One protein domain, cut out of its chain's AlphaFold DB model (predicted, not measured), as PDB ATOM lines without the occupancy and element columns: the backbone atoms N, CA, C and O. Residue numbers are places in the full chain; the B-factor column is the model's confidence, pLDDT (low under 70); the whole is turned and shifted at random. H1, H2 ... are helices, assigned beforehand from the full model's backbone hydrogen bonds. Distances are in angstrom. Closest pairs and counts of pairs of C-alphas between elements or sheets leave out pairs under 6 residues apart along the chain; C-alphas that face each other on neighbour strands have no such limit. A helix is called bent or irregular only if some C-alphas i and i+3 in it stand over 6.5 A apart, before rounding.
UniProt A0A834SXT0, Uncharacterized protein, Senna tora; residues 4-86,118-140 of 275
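This is residues 4 to 86 and 118 to 140 of the 275 residues of an uncharacterized protein of Senna tora (UniProt A0A834SXT0). Two long helices, H2 and H4, run the same way in a staggered line, overlapping where the later part of H2 meets the beginning of H4, and H3 folds back beside H4. H1 begins near that overlap and runs back at an angle to H2, spreading away from it toward residues 15 to 22, which stick out, while residues 118 to 140, mostly without a named element but with the short H5 at residues 135 to 138, lie on the H3 side. The printed part has 106 residues with five named helices, H1 to H5 in chain order, and no named strand; its class is all helix. It is only just compact, close to loose, with a radius of gyration of the C-alphas of 15.6 A, and elongated, spanning 48 by 31 by 19 A.

H1 covers residues 4 to 18, from C-alpha 4 at (-24.910, 10.191, -3.139), and is 20.6 A long. H2, residues 28 to 48, is the longest helix at 30.4 A. H3, residues 52 to 62, measures 15.1 A and is irregular: C-alphas 53 and 56 are 7.8 A apart. H4, residues 70 to 86, is 24.5 A long and ends with C-alpha 86 at (-30.071, 18.172, -17.201). H5, residues 135 to 138, ends with C-alpha 138 at (-43.875, -5.153, -0.023).

H2, H3 and H4 form an up and down bundle, each running against the one before it in the chain. H2 touches H4 with residues 39 to 46 alone, at a shallow tilt of 24 degrees, the same way; the closest C-alphas, of Leu 43 and Pro 70, are 4.7 A apart. H3 and H4 form a helical hairpin at a steep tilt of 40 degrees; H4 touches H3 with residues 73 to 80 alone, and the closest C-alphas, of Val 57 and Val 77, are 6.7 A apart. H2 and H3 are close but not clearly touching, with C-alphas 47 and 58 closest at 6.3 A. H1 and H2 are close but not clearly touching, the C-alphas of His 7 and Phe 46 being closest at 7.3 A; they run opposite ways at a steep tilt of 36 degrees, only just past shallow. H5 is near H2, and H1 is apart from H3 and H5. Every O i to N i+4 pair is within hydrogen-bond range in H1 and H2, 5 of 7 in H3 and 12 of 13 in H4; H5 is too short for such a pair.

The C-alphas farthest apart, of Ser 26 and Ile 86, are 50.5 A apart. Residues 87 to 117 are not printed, and C-alphas 86 and 118 stand 23.5 A apart across the cut. Of the links printed whole, none is long. Mean pLDDT of the printed part is 72.6, with 38 residues under 70, among them residues 19 to 34 and 128 to 140.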
ATOM      1  N   HIS A   4     -26.251  10.638  -3.541       84.38
ATOM      2  CA  HIS A   4     -24.910  10.191  -3.139       84.38
ATOM      3  C   HIS A   4     -24.595  10.459  -1.655       84.38
ATOM      4  O   HIS A   4     -24.008   9.602  -0.999       84.38
ATOM      5  N   GLN A   5     -25.027  11.596  -1.092       81.19
ATOM      6  CA  GLN A   5     -24.858  11.870   0.342       81.19
ATOM      7  C   GLN A   5     -25.715  10.918   1.181       81.19
ATOM      8  O   GLN A   5     -25.226  10.330   2.143       81.19
ATOM      9  N   TYR A   6     -26.968  10.699   0.768       82.44
ATOM     10  CA  TYR A   6     -27.875   9.765   1.434       82.44
ATOM     11  C   TYR A   6     -27.332   8.324   1.450       82.44
ATOM     12  O   TYR A   6     -27.285   7.686   2.503       82.44
ATOM     13  N   HIS A   7     -26.856   7.836   0.301       80.12
ATOM     14  CA  HIS A   7     -26.233   6.519   0.178       80.12
ATOM     15  C   HIS A   7     -24.989   6.383   1.068       80.12
ATOM     16  O   HIS A   7     -24.847   5.384   1.767       80.12
ATOM     17  N   ASN A   8     -24.113   7.389   1.104       82.94
ATOM     18  CA  ASN A   8     -22.899   7.332   1.922       82.94
ATOM     19  C   ASN A   8     -23.210   7.317   3.430       82.94
ATOM     20  O   ASN A   8     -22.560   6.585   4.178       82.94
ATOM     21  N   SER A   9     -24.243   8.041   3.874       82.56
ATOM     22  CA  SER A   9     -24.746   7.955   5.252       82.56
ATOM     23  C   SER A   9     -25.280   6.558   5.584       82.56
ATOM     24  O   SER A   9     -24.931   6.007   6.627       82.56
ATOM     25  N   LEU A  10     -26.057   5.940   4.684       80.31
ATOM     26  CA  LEU A  10     -26.526   4.558   4.854       80.31
ATOM     27  C   LEU A  10     -25.378   3.550   4.914       80.31
ATOM     28  O   LEU A  10     -25.371   2.717   5.813       80.31
ATOM     29  N   ILE A  11     -24.395   3.647   4.014       83.44
ATOM     30  CA  ILE A  11     -23.197   2.795   4.027       83.44
ATOM     31  C   ILE A  11     -22.481   2.907   5.378       83.44
ATOM     32  O   ILE A  11     -22.151   1.880   5.963       83.44
ATOM     33  N   ARG A  12     -22.317   4.119   5.925       79.88
ATOM     34  CA  ARG A  12     -21.688   4.328   7.240       79.88
ATOM     35  C   ARG A  12     -22.513   3.745   8.397       79.88
ATOM     36  O   ARG A  12     -21.935   3.233   9.353       79.88
ATOM     37  N   CYS A  13     -23.843   3.795   8.324       75.62
ATOM     38  CA  CYS A  13     -24.720   3.122   9.289       75.62
ATOM     39  C   CYS A  13     -24.636   1.593   9.175       75.62
ATOM     40  O   CYS A  13     -24.541   0.913  10.192       75.62
ATOM     41  N   TRP A  14     -24.629   1.048   7.958       80.12
ATOM     42  CA  TRP A  14     -24.521  -0.390   7.721       80.12
ATOM     43  C   TRP A  14     -23.159  -0.943   8.132       80.12
ATOM     44  O   TRP A  14     -23.130  -1.964   8.798       80.12
ATOM     45  N   GLN A  15     -22.061  -0.229   7.867       76.06
ATOM     46  CA  GLN A  15     -20.724  -0.579   8.365       76.06
ATOM     47  C   GLN A  15     -20.674  -0.654   9.897       76.06
ATOM     48  O   GLN A  15     -20.028  -1.543  10.438       76.06
ATOM     49  N   LYS A  16     -21.372   0.243  10.611       71.25
ATOM     50  CA  LYS A  16     -21.489   0.156  12.076       71.25
ATOM     51  C   LYS A  16     -22.278  -1.073  12.534       71.25
ATOM     52  O   LYS A  16     -21.914  -1.651  13.545       71.25
ATOM     53  N   LEU A  17     -23.328  -1.467  11.811       70.25
ATOM     54  CA  LEU A  17     -24.086  -2.688  12.113       70.25
ATOM     55  C   LEU A  17     -23.272  -3.949  11.785       70.25
ATOM     56  O   LEU A  17     -23.199  -4.843  12.615       70.25
ATOM     57  N   ASP A  18     -22.569  -3.982  10.648       75.38
ATOM     58  CA  ASP A  18     -21.661  -5.074  10.257       75.38
ATOM     59  C   ASP A  18     -20.518  -5.291  11.274       75.38
ATOM     60  O   ASP A  18     -20.022  -6.405  11.411       75.38
ATOM     61  N   LEU A  19     -20.108  -4.240  11.999       68.50
ATOM     62  CA  LEU A  19     -19.120  -4.306  13.089       68.50
ATOM     63  C   LEU A  19     -19.699  -4.789  14.433       68.50
ATOM     64  O   LEU A  19     -18.927  -5.156  15.314       68.50
ATOM     65  N   LEU A  20     -21.023  -4.765  14.604       55.06
ATOM     66  CA  LEU A  20     -21.727  -5.229  15.809       55.06
ATOM     67  C   LEU A  20     -22.336  -6.634  15.616       55.06
ATOM     68  O   LEU A  20     -22.518  -7.369  16.579       55.06
ATOM     69  N   GLU A  21     -22.624  -7.026  14.373       54.50
ATOM     70  CA  GLU A  21     -23.202  -8.318  13.978       54.50
ATOM     71  C   GLU A  21     -22.116  -9.368  13.635       54.50
ATOM     72  O   GLU A  21     -22.129  -9.992  12.570       54.50
ATOM     73  N   SER A  22     -21.147  -9.581  14.536       48.31
ATOM     74  CA  SER A  22     -20.040 -10.534  14.344       48.31
ATOM     75  C   SER A  22     -20.465 -12.000  14.552       48.31
ATOM     76  O   SER A  22     -20.144 -12.627  15.563       48.31
ATOM     77  N   TYR A  23     -21.199 -12.562  13.590       52.47
ATOM     78  CA  TYR A  23     -21.695 -13.943  13.636       52.47
ATOM     79  C   TYR A  23     -20.683 -14.978  13.107       52.47
ATOM     80  O   TYR A  23     -20.278 -14.934  11.942       52.47
ATOM     81  N   ASN A  24     -20.357 -15.980  13.931       45.34
ATOM     82  CA  ASN A  24     -19.604 -17.171  13.520       45.34
ATOM     83  C   ASN A  24     -20.514 -18.148  12.752       45.34
ATOM     84  O   ASN A  24     -21.201 -18.982  13.337       45.34
ATOM     85  N   TRP A  25     -20.538 -18.040  11.423       52.88
ATOM     86  CA  TRP A  25     -21.373 -18.893  10.570       52.88
ATOM     87  C   TRP A  25     -20.806 -20.311  10.429       52.88
ATOM     88  O   TRP A  25     -19.858 -20.532   9.680       52.88
ATOM     89  N   SER A  26     -21.465 -21.294  11.047       48.69
ATOM     90  CA  SER A  26     -21.117 -22.725  10.960       48.69
ATOM     91  C   SER A  26     -21.251 -23.350   9.559       48.69
ATOM     92  O   SER A  26     -20.816 -24.477   9.342       48.69
ATOM     93  N   CYS A  27     -21.840 -22.648   8.583       49.44
ATOM     94  CA  CYS A  27     -21.974 -23.133   7.208       49.44
ATOM     95  C   CYS A  27     -21.920 -21.993   6.178       49.44
ATOM     96  O   CYS A  27     -22.681 -21.021   6.256       49.44
ATOM     97  N   LEU A  28     -21.083 -22.164   5.147       55.75
ATOM     98  CA  LEU A  28     -20.903 -21.214   4.043       55.75
ATOM     99  C   LEU A  28     -22.219 -20.888   3.313       55.75
ATOM    100  O   LEU A  28     -22.480 -19.726   2.999       55.75
ATOM    101  N   THR A  29     -23.080 -21.884   3.088       51.72
ATOM    102  CA  THR A  29     -24.384 -21.707   2.423       51.72
ATOM    103  C   THR A  29     -25.317 -20.810   3.242       51.72
ATOM    104  O   THR A  29     -25.985 -19.935   2.688       51.72
ATOM    105  N   ASN A  30     -25.309 -20.957   4.572       54.72
ATOM    106  CA  ASN A  30     -26.078 -20.103   5.481       54.72
ATOM    107  C   ASN A  30     -25.554 -18.662   5.496       54.72
ATOM    108  O   ASN A  30     -26.362 -17.736   5.443       54.72
ATOM    109  N   ALA A  31     -24.230 -18.470   5.489       56.22
ATOM    110  CA  ALA A  31     -23.610 -17.148   5.393       56.22
ATOM    111  C   ALA A  31     -23.957 -16.441   4.068       56.22
ATOM    112  O   ALA A  31     -24.360 -15.277   4.063       56.22
ATOM    113  N   GLN A  32     -23.866 -17.150   2.935       65.25
ATOM    114  CA  GLN A  32     -24.254 -16.618   1.621       65.25
ATOM    115  C   GLN A  32     -25.743 -16.256   1.557       65.25
ATOM    116  O   GLN A  32     -26.103 -15.228   0.975       65.25
ATOM    117  N   TYR A  33     -26.613 -17.072   2.159       63.66
ATOM    118  CA  TYR A  33     -28.048 -16.805   2.189       63.66
ATOM    119  C   TYR A  33     -28.402 -15.605   3.082       63.66
ATOM    120  O   TYR A  33     -29.131 -14.709   2.651       63.66
ATOM    121  N   PHE A  34     -27.828 -15.527   4.287       65.00
ATOM    122  CA  PHE A  34     -27.996 -14.376   5.177       65.00
ATOM    123  C   PHE A  34     -27.494 -13.083   4.524       65.00
ATOM    124  O   PHE A  34     -28.205 -12.080   4.533       65.00
ATOM    125  N   LYS A  35     -26.331 -13.120   3.860       71.12
ATOM    126  CA  LYS A  35     -25.800 -11.975   3.108       71.12
ATOM    127  C   LYS A  35     -26.782 -11.465   2.047       71.12
ATOM    128  O   LYS A  35     -26.987 -10.257   1.962       71.12
ATOM    129  N   LYS A  36     -27.433 -12.356   1.284       71.12
ATOM    130  CA  LYS A  36     -28.477 -11.963   0.316       71.12
ATOM    131  C   LYS A  36     -29.669 -11.287   1.002       71.12
ATOM    132  O   LYS A  36     -30.067 -10.213   0.565       71.12
ATOM    133  N   LEU A  37     -30.183 -11.850   2.101       71.31
ATOM    134  CA  LEU A  37     -31.271 -11.234   2.879       71.31
ATOM    135  C   LEU A  37     -30.892  -9.862   3.460       71.31
ATOM    136  O   LEU A  37     -31.729  -8.963   3.524       71.31
ATOM    137  N   VAL A  38     -29.644  -9.685   3.896       74.75
ATOM    138  CA  VAL A  38     -29.137  -8.400   4.394       74.75
ATOM    139  C   VAL A  38     -29.012  -7.386   3.257       74.75
ATOM    140  O   VAL A  38     -29.478  -6.257   3.406       74.75
ATOM    141  N   GLU A  39     -28.458  -7.766   2.103       78.62
ATOM    142  CA  GLU A  39     -28.397  -6.900   0.918       78.62
ATOM    143  C   GLU A  39     -29.801  -6.514   0.414       78.62
ATOM    144  O   GLU A  39     -30.029  -5.349   0.088       78.62
ATOM    145  N   GLU A  40     -30.772  -7.428   0.446       75.88
ATOM    146  CA  GLU A  40     -32.175  -7.163   0.101       75.88
ATOM    147  C   GLU A  40     -32.844  -6.187   1.092       75.88
ATOM    148  O   GLU A  40     -33.408  -5.169   0.687       75.88
ATOM    149  N   LYS A  41     -32.711  -6.405   2.409       76.19
ATOM    150  CA  LYS A  41     -33.202  -5.454   3.428       76.19
ATOM    151  C   LYS A  41     -32.556  -4.069   3.285       76.19
ATOM    152  O   LYS A  41     -33.228  -3.050   3.465       76.19
ATOM    153  N   ARG A  42     -31.267  -4.012   2.930       83.06
ATOM    154  CA  ARG A  42     -30.526  -2.763   2.664       83.06
ATOM    155  C   ARG A  42     -31.029  -2.061   1.399       83.06
ATOM    156  O   ARG A  42     -31.184  -0.840   1.426       83.06
ATOM    157  N   LEU A  43     -31.377  -2.804   0.342       83.12
ATOM    158  CA  LEU A  43     -32.049  -2.273  -0.851       83.12
ATOM    159  C   LEU A  43     -33.379  -1.603  -0.478       83.12
ATOM    160  O   LEU A  43     -33.568  -0.428  -0.790       83.12
ATOM    161  N   TYR A  44     -34.271  -2.304   0.231       79.75
ATOM    162  CA  TYR A  44     -35.557  -1.734   0.654       79.75
ATOM    163  C   TYR A  44     -35.376  -0.484   1.525       79.75
ATOM    164  O   TYR A  44     -36.023   0.536   1.278       79.75
ATOM    165  N   LYS A  45     -34.451  -0.510   2.497       78.81
ATOM    166  CA  LYS A  45     -34.182   0.649   3.365       78.81
ATOM    167  C   LYS A  45     -33.620   1.854   2.600       78.81
ATOM    168  O   LYS A  45     -33.957   2.979   2.960       78.81
ATOM    169  N   PHE A  46     -32.822   1.631   1.551       85.00
ATOM    170  CA  PHE A  46     -32.369   2.681   0.633       85.00
ATOM    171  C   PHE A  46     -33.524   3.251  -0.194       85.00
ATOM    172  O   PHE A  46     -33.717   4.463  -0.206       85.00
ATOM    173  N   LEU A  47     -34.326   2.403  -0.846       82.75
ATOM    174  CA  LEU A  47     -35.433   2.862  -1.693       82.75
ATOM    175  C   LEU A  47     -36.479   3.671  -0.906       82.75
ATOM    176  O   LEU A  47     -36.998   4.653  -1.434       82.75
ATOM    177  N   LEU A  48     -36.734   3.300   0.354       78.38
ATOM    178  CA  LEU A  48     -37.670   3.985   1.255       78.38
ATOM    179  C   LEU A  48     -37.295   5.437   1.587       78.38
ATOM    180  O   LEU A  48     -38.192   6.247   1.794       78.38
ATOM    181  N   GLY A  49     -36.005   5.782   1.658       79.31
ATOM    182  CA  GLY A  49     -35.569   7.159   1.943       79.31
ATOM    183  C   GLY A  49     -35.234   7.992   0.705       79.31
ATOM    184  O   GLY A  49     -34.736   9.110   0.841       79.31
ATOM    185  N   LEU A  50     -35.496   7.481  -0.502       83.44
ATOM    186  CA  LEU A  50     -35.438   8.289  -1.719       83.44
ATOM    187  C   LEU A  50     -36.639   9.232  -1.790       83.44
ATOM    188  O   LEU A  50     -37.770   8.829  -1.525       83.44
ATOM    189  N   ASN A  51     -36.411  10.467  -2.235       83.69
ATOM    190  CA  ASN A  51     -37.469  11.448  -2.463       83.69
ATOM    191  C   ASN A  51     -38.545  10.929  -3.451       83.69
ATOM    192  O   ASN A  51     -38.250  10.137  -4.345       83.69
ATOM    193  N   GLU A  52     -39.787  11.392  -3.302       79.88
ATOM    194  CA  GLU A  52     -40.953  10.985  -4.110       79.88
ATOM    195  C   GLU A  52     -40.778  11.226  -5.617       79.88
ATOM    196  O   GLU A  52     -41.303  10.480  -6.440       79.88
ATOM    197  N   THR A  53     -39.931  12.179  -6.016       82.38
ATOM    198  CA  THR A  53     -39.545  12.358  -7.426       82.38
ATOM    199  C   THR A  53     -38.849  11.136  -8.049       82.38
ATOM    200  O   THR A  53     -38.628  11.124  -9.261       82.38
ATOM    201  N   PHE A  54     -38.520  10.098  -7.271       84.19
ATOM    202  CA  PHE A  54     -37.944   8.836  -7.739       84.19
ATOM    203  C   PHE A  54     -38.914   7.635  -7.705       84.19
ATOM    204  O   PHE A  54     -38.456   6.525  -7.969       84.19
ATOM    205  N   GLU A  55     -40.219   7.807  -7.449       76.75
ATOM    206  CA  GLU A  55     -41.233   6.722  -7.462       76.75
ATOM    207  C   GLU A  55     -41.132   5.813  -8.706       76.75
ATOM    208  O   GLU A  55     -40.963   4.598  -8.574       76.75
ATOM    209  N   ASP A  56     -41.090   6.390  -9.916       79.50
ATOM    210  CA  ASP A  56     -40.928   5.638 -11.175       79.50
ATOM    211  C   ASP A  56     -39.623   4.827 -11.231       79.50
ATOM    212  O   ASP A  56     -39.502   3.859 -11.984       79.50
ATOM    213  N   VAL A  57     -38.589   5.257 -10.503       83.50
ATOM    214  CA  VAL A  57     -37.307   4.549 -10.401       83.50
ATOM    215  C   VAL A  57     -37.409   3.423  -9.372       83.50
ATOM    216  O   VAL A  57     -36.916   2.333  -9.650       83.50
ATOM    217  N   ARG A  58     -38.095   3.638  -8.235       83.00
ATOM    218  CA  ARG A  58     -38.364   2.588  -7.235       83.00
ATOM    219  C   ARG A  58     -39.169   1.441  -7.853       83.00
ATOM    220  O   ARG A  58     -38.726   0.299  -7.785       83.00
ATOM    221  N   GLY A  59     -40.279   1.741  -8.537       77.19
ATOM    222  CA  GLY A  59     -41.116   0.736  -9.211       77.19
ATOM    223  C   GLY A  59     -40.342  -0.092 -10.245       77.19
ATOM    224  O   GLY A  59     -40.365  -1.321 -10.209       77.19
ATOM    225  N   ARG A  60     -39.542   0.565 -11.102       80.56
ATOM    226  CA  ARG A  60     -38.662  -0.106 -12.087       80.56
ATOM    227  C   ARG A  60     -37.463  -0.854 -11.478       80.56
ATOM    228  O   ARG A  60     -36.790  -1.589 -12.202       80.56
ATOM    229  N   ILE A  61     -37.158  -0.657 -10.195       83.12
ATOM    230  CA  ILE A  61     -36.141  -1.420  -9.456       83.12
ATOM    231  C   ILE A  61     -36.771  -2.646  -8.784       83.12
ATOM    232  O   ILE A  61     -36.206  -3.730  -8.897       83.12
ATOM    233  N   LEU A  62     -37.936  -2.485  -8.146       78.12
ATOM    234  CA  LEU A  62     -38.664  -3.569  -7.474       78.12
ATOM    235  C   LEU A  62     -39.299  -4.562  -8.459       78.12
ATOM    236  O   LEU A  62     -39.354  -5.752  -8.177       78.12
ATOM    237  N   GLY A  63     -39.708  -4.112  -9.649       72.81
ATOM    238  CA  GLY A  63     -40.226  -4.970 -10.724       72.81
ATOM    239  C   GLY A  63     -39.175  -5.798 -11.477       72.81
ATOM    240  O   GLY A  63     -39.383  -6.108 -12.648       72.81
ATOM    241  N   ARG A  64     -38.029  -6.116 -10.860       73.38
ATOM    242  CA  ARG A  64     -36.966  -6.944 -11.454       73.38
ATOM    243  C   ARG A  64     -36.763  -8.209 -10.634       73.38
ATOM    244  O   ARG A  64     -36.534  -8.137  -9.433       73.38
ATOM    245  N   ASN A  65     -36.783  -9.349 -11.319       63.75
ATOM    246  CA  ASN A  65     -36.481 -10.660 -10.756       63.75
ATOM    247  C   ASN A  65     -35.203 -11.214 -11.417       63.75
ATOM    248  O   ASN A  65     -35.187 -11.327 -12.645       63.75
ATOM    249  N   PRO A  66     -34.147 -11.563 -10.655       69.06
ATOM    250  CA  PRO A  66     -33.964 -11.283  -9.226       69.06
ATOM    251  C   PRO A  66     -33.840  -9.775  -8.935       69.06
ATOM    252  O   PRO A  66     -33.515  -8.986  -9.827       69.06
ATOM    253  N   LEU A  67     -34.067  -9.389  -7.675       75.69
ATOM    254  CA  LEU A  67     -33.882  -8.009  -7.219       75.69
ATOM    255  C   LEU A  67     -32.408  -7.572  -7.373       75.69
ATOM    256  O   LEU A  67     -31.500  -8.355  -7.079       75.69
ATOM    257  N   PRO A  68     -32.143  -6.331  -7.824       83.19
ATOM    258  CA  PRO A  68     -30.786  -5.831  -8.033       83.19
ATOM    259  C   PRO A  68     -30.088  -5.499  -6.708       83.19
ATOM    260  O   PRO A  68     -30.725  -5.095  -5.737       83.19
ATOM    261  N   SER A  69     -28.756  -5.587  -6.676       85.44
ATOM    262  CA  SER A  69     -27.986  -5.242  -5.467       85.44
ATOM    263  C   SER A  69     -28.166  -3.763  -5.061       85.44
ATOM    264  O   SER A  69     -28.380  -2.914  -5.936       85.44
ATOM    265  N   PRO A  70     -27.979  -3.389  -3.776       85.31
ATOM    266  CA  PRO A  70     -28.022  -1.987  -3.341       85.31
ATOM    267  C   PRO A  70     -27.103  -1.058  -4.152       85.31
ATOM    268  O   PRO A  70     -27.481   0.071  -4.461       85.31
ATOM    269  N   LYS A  71     -25.924  -1.550  -4.566       85.50
ATOM    270  CA  LYS A  71     -24.955  -0.809  -5.396       85.50
ATOM    271  C   LYS A  71     -25.448  -0.595  -6.831       85.50
ATOM    272  O   LYS A  71     -25.257   0.484  -7.393       85.50
ATOM    273  N   GLU A  72     -26.105  -1.591  -7.425       87.50
ATOM    274  CA  GLU A  72     -26.731  -1.462  -8.747       87.50
ATOM    275  C   GLU A  72     -27.934  -0.507  -8.693       87.50
ATOM    276  O   GLU A  72     -28.060   0.374  -9.545       87.50
ATOM    277  N   ALA A  73     -28.778  -0.622  -7.663       87.94
ATOM    278  CA  ALA A  73     -29.907   0.275  -7.435       87.94
ATOM    279  C   ALA A  73     -29.452   1.728  -7.236       87.94
ATOM    280  O   ALA A  73     -29.959   2.619  -7.917       87.94
ATOM    281  N   PHE A  74     -28.436   1.969  -6.400       88.44
ATOM    282  CA  PHE A  74     -27.792   3.278  -6.274       88.44
ATOM    283  C   PHE A  74     -27.304   3.801  -7.633       88.44
ATOM    284  O   PHE A  74     -27.669   4.903  -8.037       88.44
ATOM    285  N   SER A  75     -26.576   2.977  -8.393       87.50
ATOM    286  CA  SER A  75     -26.073   3.337  -9.728       87.50
ATOM    287  C   SER A  75     -27.193   3.627 -10.741       87.50
ATOM    288  O   SER A  75     -26.992   4.367 -11.707       87.50
ATOM    289  N   LYS A  76     -28.386   3.044 -10.559       87.44
ATOM    290  CA  LYS A  76     -29.585   3.327 -11.360       87.44
ATOM    291  C   LYS A  76     -30.178   4.688 -10.988       87.44
ATOM    292  O   LYS A  76     -30.415   5.498 -11.880       87.44
ATOM    293  N   VAL A  77     -30.360   4.948  -9.691       88.25
ATOM    294  CA  VAL A  77     -30.953   6.190  -9.165       88.25
ATOM    295  C   VAL A  77     -30.033   7.392  -9.394       88.25
ATOM    296  O   VAL A  77     -30.510   8.420  -9.854       88.25
ATOM    297  N   GLN A  78     -28.719   7.263  -9.186       88.69
ATOM    298  CA  GLN A  78     -27.746   8.337  -9.437       88.69
ATOM    299  C   GLN A  78     -27.730   8.772 -10.914       88.69
ATOM    300  O   GLN A  78     -27.661   9.960 -11.222       88.69
ATOM    301  N   ARG A  79     -27.866   7.823 -11.853       86.50
ATOM    302  CA  ARG A  79     -28.001   8.136 -13.288       86.50
ATOM    303  C   ARG A  79     -29.305   8.885 -13.591       86.50
ATOM    304  O   ARG A  79     -29.308   9.770 -14.441       86.50
ATOM    305  N   GLU A  80     -30.395   8.552 -12.900       87.00
ATOM    306  CA  GLU A  80     -31.679   9.259 -13.019       87.00
ATOM    307  C   GLU A  80     -31.648  10.648 -12.344       87.00
ATOM    308  O   GLU A  80     -32.223  11.585 -12.892       87.00
ATOM    309  N   GLU A  81     -30.925  10.825 -11.229       87.62
ATOM    310  CA  GLU A  81     -30.660  12.125 -10.581       87.62
ATOM    311  C   GLU A  81     -29.929  13.072 -11.552       87.62
ATOM    312  O   GLU A  81     -30.419  14.166 -11.842       87.62
ATOM    313  N   SER A  82     -28.822  12.616 -12.149       85.00
ATOM    314  CA  SER A  82     -28.087  13.377 -13.172       85.00
ATOM    315  C   SER A  82     -28.939  13.683 -14.410       85.00
ATOM    316  O   SER A  82     -28.900  14.805 -14.915       85.00
ATOM    317  N   ARG A  83     -29.749  12.724 -14.885       84.56
ATOM    318  CA  ARG A  83     -30.642  12.928 -16.040       84.56
ATOM    319  C   ARG A  83     -31.724  13.969 -15.750       84.56
ATOM    320  O   ARG A  83     -31.954  14.847 -16.578       84.56
ATOM    321  N   LYS A  84     -32.359  13.918 -14.573       79.56
ATOM    322  CA  LYS A  84     -33.351  14.925 -14.166       79.56
ATOM    323  C   LYS A  84     -32.725  16.313 -14.027       79.56
ATOM    324  O   LYS A  84     -33.344  17.275 -14.468       79.56
ATOM    325  N   LYS A  85     -31.489  16.421 -13.519       76.38
ATOM    326  CA  LYS A  85     -30.776  17.707 -13.418       76.38
ATOM    327  C   LYS A  85     -30.600  18.396 -14.782       76.38
ATOM    328  O   LYS A  85     -30.832  19.596 -14.866       76.38
ATOM    329  N   ILE A  86     -30.256  17.645 -15.833       70.00
ATOM    330  CA  ILE A  86     -30.071  18.172 -17.201       70.00
ATOM    331  C   ILE A  86     -31.415  18.539 -17.854       70.00
ATOM    332  O   ILE A  86     -31.541  19.590 -18.472       70.00
ATOM    333  N   THR A 118     -47.793   3.456 -18.265       54.34
ATOM    334  CA  THR A 118     -48.960   4.159 -17.702       54.34
ATOM    335  C   THR A 118     -49.728   3.296 -16.691       54.34
ATOM    336  O   THR A 118     -50.878   3.581 -16.365       54.34
ATOM    337  N   LYS A 119     -49.090   2.238 -16.176       63.38
ATOM    338  CA  LYS A 119     -49.635   1.349 -15.161       63.38
ATOM    339  C   LYS A 119     -49.855   2.152 -13.879       63.38
ATOM    340  O   LYS A 119     -48.933   2.814 -13.390       63.38
ATOM    341  N   TYR A 120     -51.085   2.112 -13.386       68.19
ATOM    342  CA  TYR A 120     -51.450   2.597 -12.063       68.19
ATOM    343  C   TYR A 120     -51.501   1.406 -11.097       68.19
ATOM    344  O   TYR A 120     -51.631   0.255 -11.525       68.19
ATOM    345  N   CYS A 121     -51.375   1.684  -9.806       71.31
ATOM    346  CA  CYS A 121     -51.427   0.672  -8.767       71.31
ATOM    347  C   CYS A 121     -52.777   0.701  -8.042       71.31
ATOM    348  O   CYS A 121     -53.100   1.689  -7.387       71.31
ATOM    349  N   ASP A 122     -53.514  -0.411  -8.072       71.19
ATOM    350  CA  ASP A 122     -54.847  -0.555  -7.458       71.19
ATOM    351  C   ASP A 122     -54.846  -0.454  -5.916       71.19
ATOM    352  O   ASP A 122     -55.900  -0.461  -5.288       71.19
ATOM    353  N   HIS A 123     -53.666  -0.422  -5.284       67.00
ATOM    354  CA  HIS A 123     -53.505  -0.260  -3.836       67.00
ATOM    355  C   HIS A 123     -53.281   1.211  -3.468       67.00
ATOM    356  O   HIS A 123     -54.136   1.863  -2.875       67.00
ATOM    357  N   CYS A 124     -52.130   1.758  -3.857       68.94
ATOM    358  CA  CYS A 124     -51.701   3.100  -3.464       68.94
ATOM    359  C   CYS A 124     -52.180   4.212  -4.410       68.94
ATOM    360  O   CYS A 124     -51.885   5.381  -4.173       68.94
ATOM    361  N   HIS A 125     -52.858   3.856  -5.507       69.62
ATOM    362  CA  HIS A 125     -53.376   4.755  -6.547       69.62
ATOM    363  C   HIS A 125     -52.306   5.612  -7.265       69.62
ATOM    364  O   HIS A 125     -52.623   6.488  -8.072       69.62
ATOM    365  N   LYS A 126     -51.015   5.328  -7.033       69.81
ATOM    366  CA  LYS A 126     -49.866   5.979  -7.683       69.81
ATOM    367  C   LYS A 126     -49.581   5.357  -9.056       69.81
ATOM    368  O   LYS A 126     -49.972   4.227  -9.350       69.81
ATOM    369  N   LYS A 127     -48.888   6.116  -9.908       70.81
ATOM    370  CA  LYS A 127     -48.478   5.714 -11.265       70.81
ATOM    371  C   LYS A 127     -47.090   5.049 -11.253       70.81
ATOM    372  O   LYS A 127     -46.356   5.141 -10.270       70.81
ATOM    373  N   GLY A 128     -46.736   4.383 -12.351       68.00
ATOM    374  CA  GLY A 128     -45.390   3.849 -12.604       68.00
ATOM    375  C   GLY A 128     -45.126   2.439 -12.058       68.00
ATOM    376  O   GLY A 128     -44.029   1.914 -12.251       68.00
ATOM    377  N   HIS A 129     -46.109   1.811 -11.407       67.94
ATOM    378  CA  HIS A 129     -46.036   0.436 -10.903       67.94
ATOM    379  C   HIS A 129     -47.439  -0.190 -10.780       67.94
ATOM    380  O   HIS A 129     -48.443   0.495 -10.955       67.94
ATOM    381  N   THR A 130     -47.501  -1.492 -10.504       68.81
ATOM    382  CA  THR A 130     -48.730  -2.294 -10.334       68.81
ATOM    383  C   THR A 130     -48.837  -2.845  -8.912       68.81
ATOM    384  O   THR A 130     -47.884  -2.757  -8.139       68.81
ATOM    385  N   LYS A 131     -49.978  -3.442  -8.540       62.38
ATOM    386  CA  LYS A 131     -50.208  -4.003  -7.194       62.38
ATOM    387  C   LYS A 131     -49.124  -5.000  -6.748       62.38
ATOM    388  O   LYS A 131     -48.662  -4.937  -5.614       62.38
ATOM    389  N   ASP A 132     -48.668  -5.864  -7.654       56.84
ATOM    390  CA  ASP A 132     -47.575  -6.834  -7.467       56.84
ATOM    391  C   ASP A 132     -46.181  -6.195  -7.301       56.84
ATOM    392  O   ASP A 132     -45.280  -6.819  -6.744       56.84
ATOM    393  N   THR A 133     -46.004  -4.940  -7.720       55.41
ATOM    394  CA  THR A 133     -44.769  -4.148  -7.555       55.41
ATOM    395  C   THR A 133     -44.947  -2.972  -6.586       55.41
ATOM    396  O   THR A 133     -44.098  -2.080  -6.515       55.41
ATOM    397  N   CYS A 134     -46.032  -2.962  -5.804       63.09
ATOM    398  CA  CYS A 134     -46.345  -1.881  -4.880       63.09
ATOM    399  C   CYS A 134     -45.469  -1.919  -3.632       63.09
ATOM    400  O   CYS A 134     -45.528  -2.853  -2.832       63.09
ATOM    401  N   TRP A 135     -44.681  -0.862  -3.439       61.50
ATOM    402  CA  TRP A 135     -43.762  -0.768  -2.310       61.50
ATOM    403  C   TRP A 135     -44.483  -0.712  -0.957       61.50
ATOM    404  O   TRP A 135     -43.974  -1.274   0.004       61.50
ATOM    405  N   GLU A 136     -45.687  -0.142  -0.883       56.66
ATOM    406  CA  GLU A 136     -46.507  -0.152   0.341       56.66
ATOM    407  C   GLU A 136     -46.933  -1.575   0.748       56.66
ATOM    408  O   GLU A 136     -46.931  -1.894   1.935       56.66
ATOM    409  N   ILE A 137     -47.214  -2.455  -0.223       55.91
ATOM    410  CA  ILE A 137     -47.522  -3.872   0.032       55.91
ATOM    411  C   ILE A 137     -46.248  -4.635   0.428       55.91
ATOM    412  O   ILE A 137     -46.248  -5.366   1.419       55.91
ATOM    413  N   HIS A 138     -45.142  -4.452  -0.303       49.25
ATOM    414  CA  HIS A 138     -43.875  -5.153  -0.023       49.25
ATOM    415  C   HIS A 138     -43.244  -4.773   1.324       49.25
ATOM    416  O   HIS A 138     -42.564  -5.593   1.937       49.25
ATOM    417  N   VAL A 139     -43.504  -3.563   1.824       49.78
ATOM    418  CA  VAL A 139     -43.062  -3.105   3.155       49.78
ATOM    419  C   VAL A 139     -43.868  -3.749   4.294       49.78
ATOM    420  O   VAL A 139     -43.390  -3.786   5.428       49.78
ATOM    421  N   LEU A 140     -45.055  -4.301   4.015       43.62
ATOM    422  CA  LEU A 140     -45.995  -4.803   5.020       43.62
ATOM    423  C   LEU A 140     -46.453  -6.245   4.754       43.62
ATOM    424  O   LEU A 140     -47.648  -6.538   4.762       43.62
TER     425      LEU A 140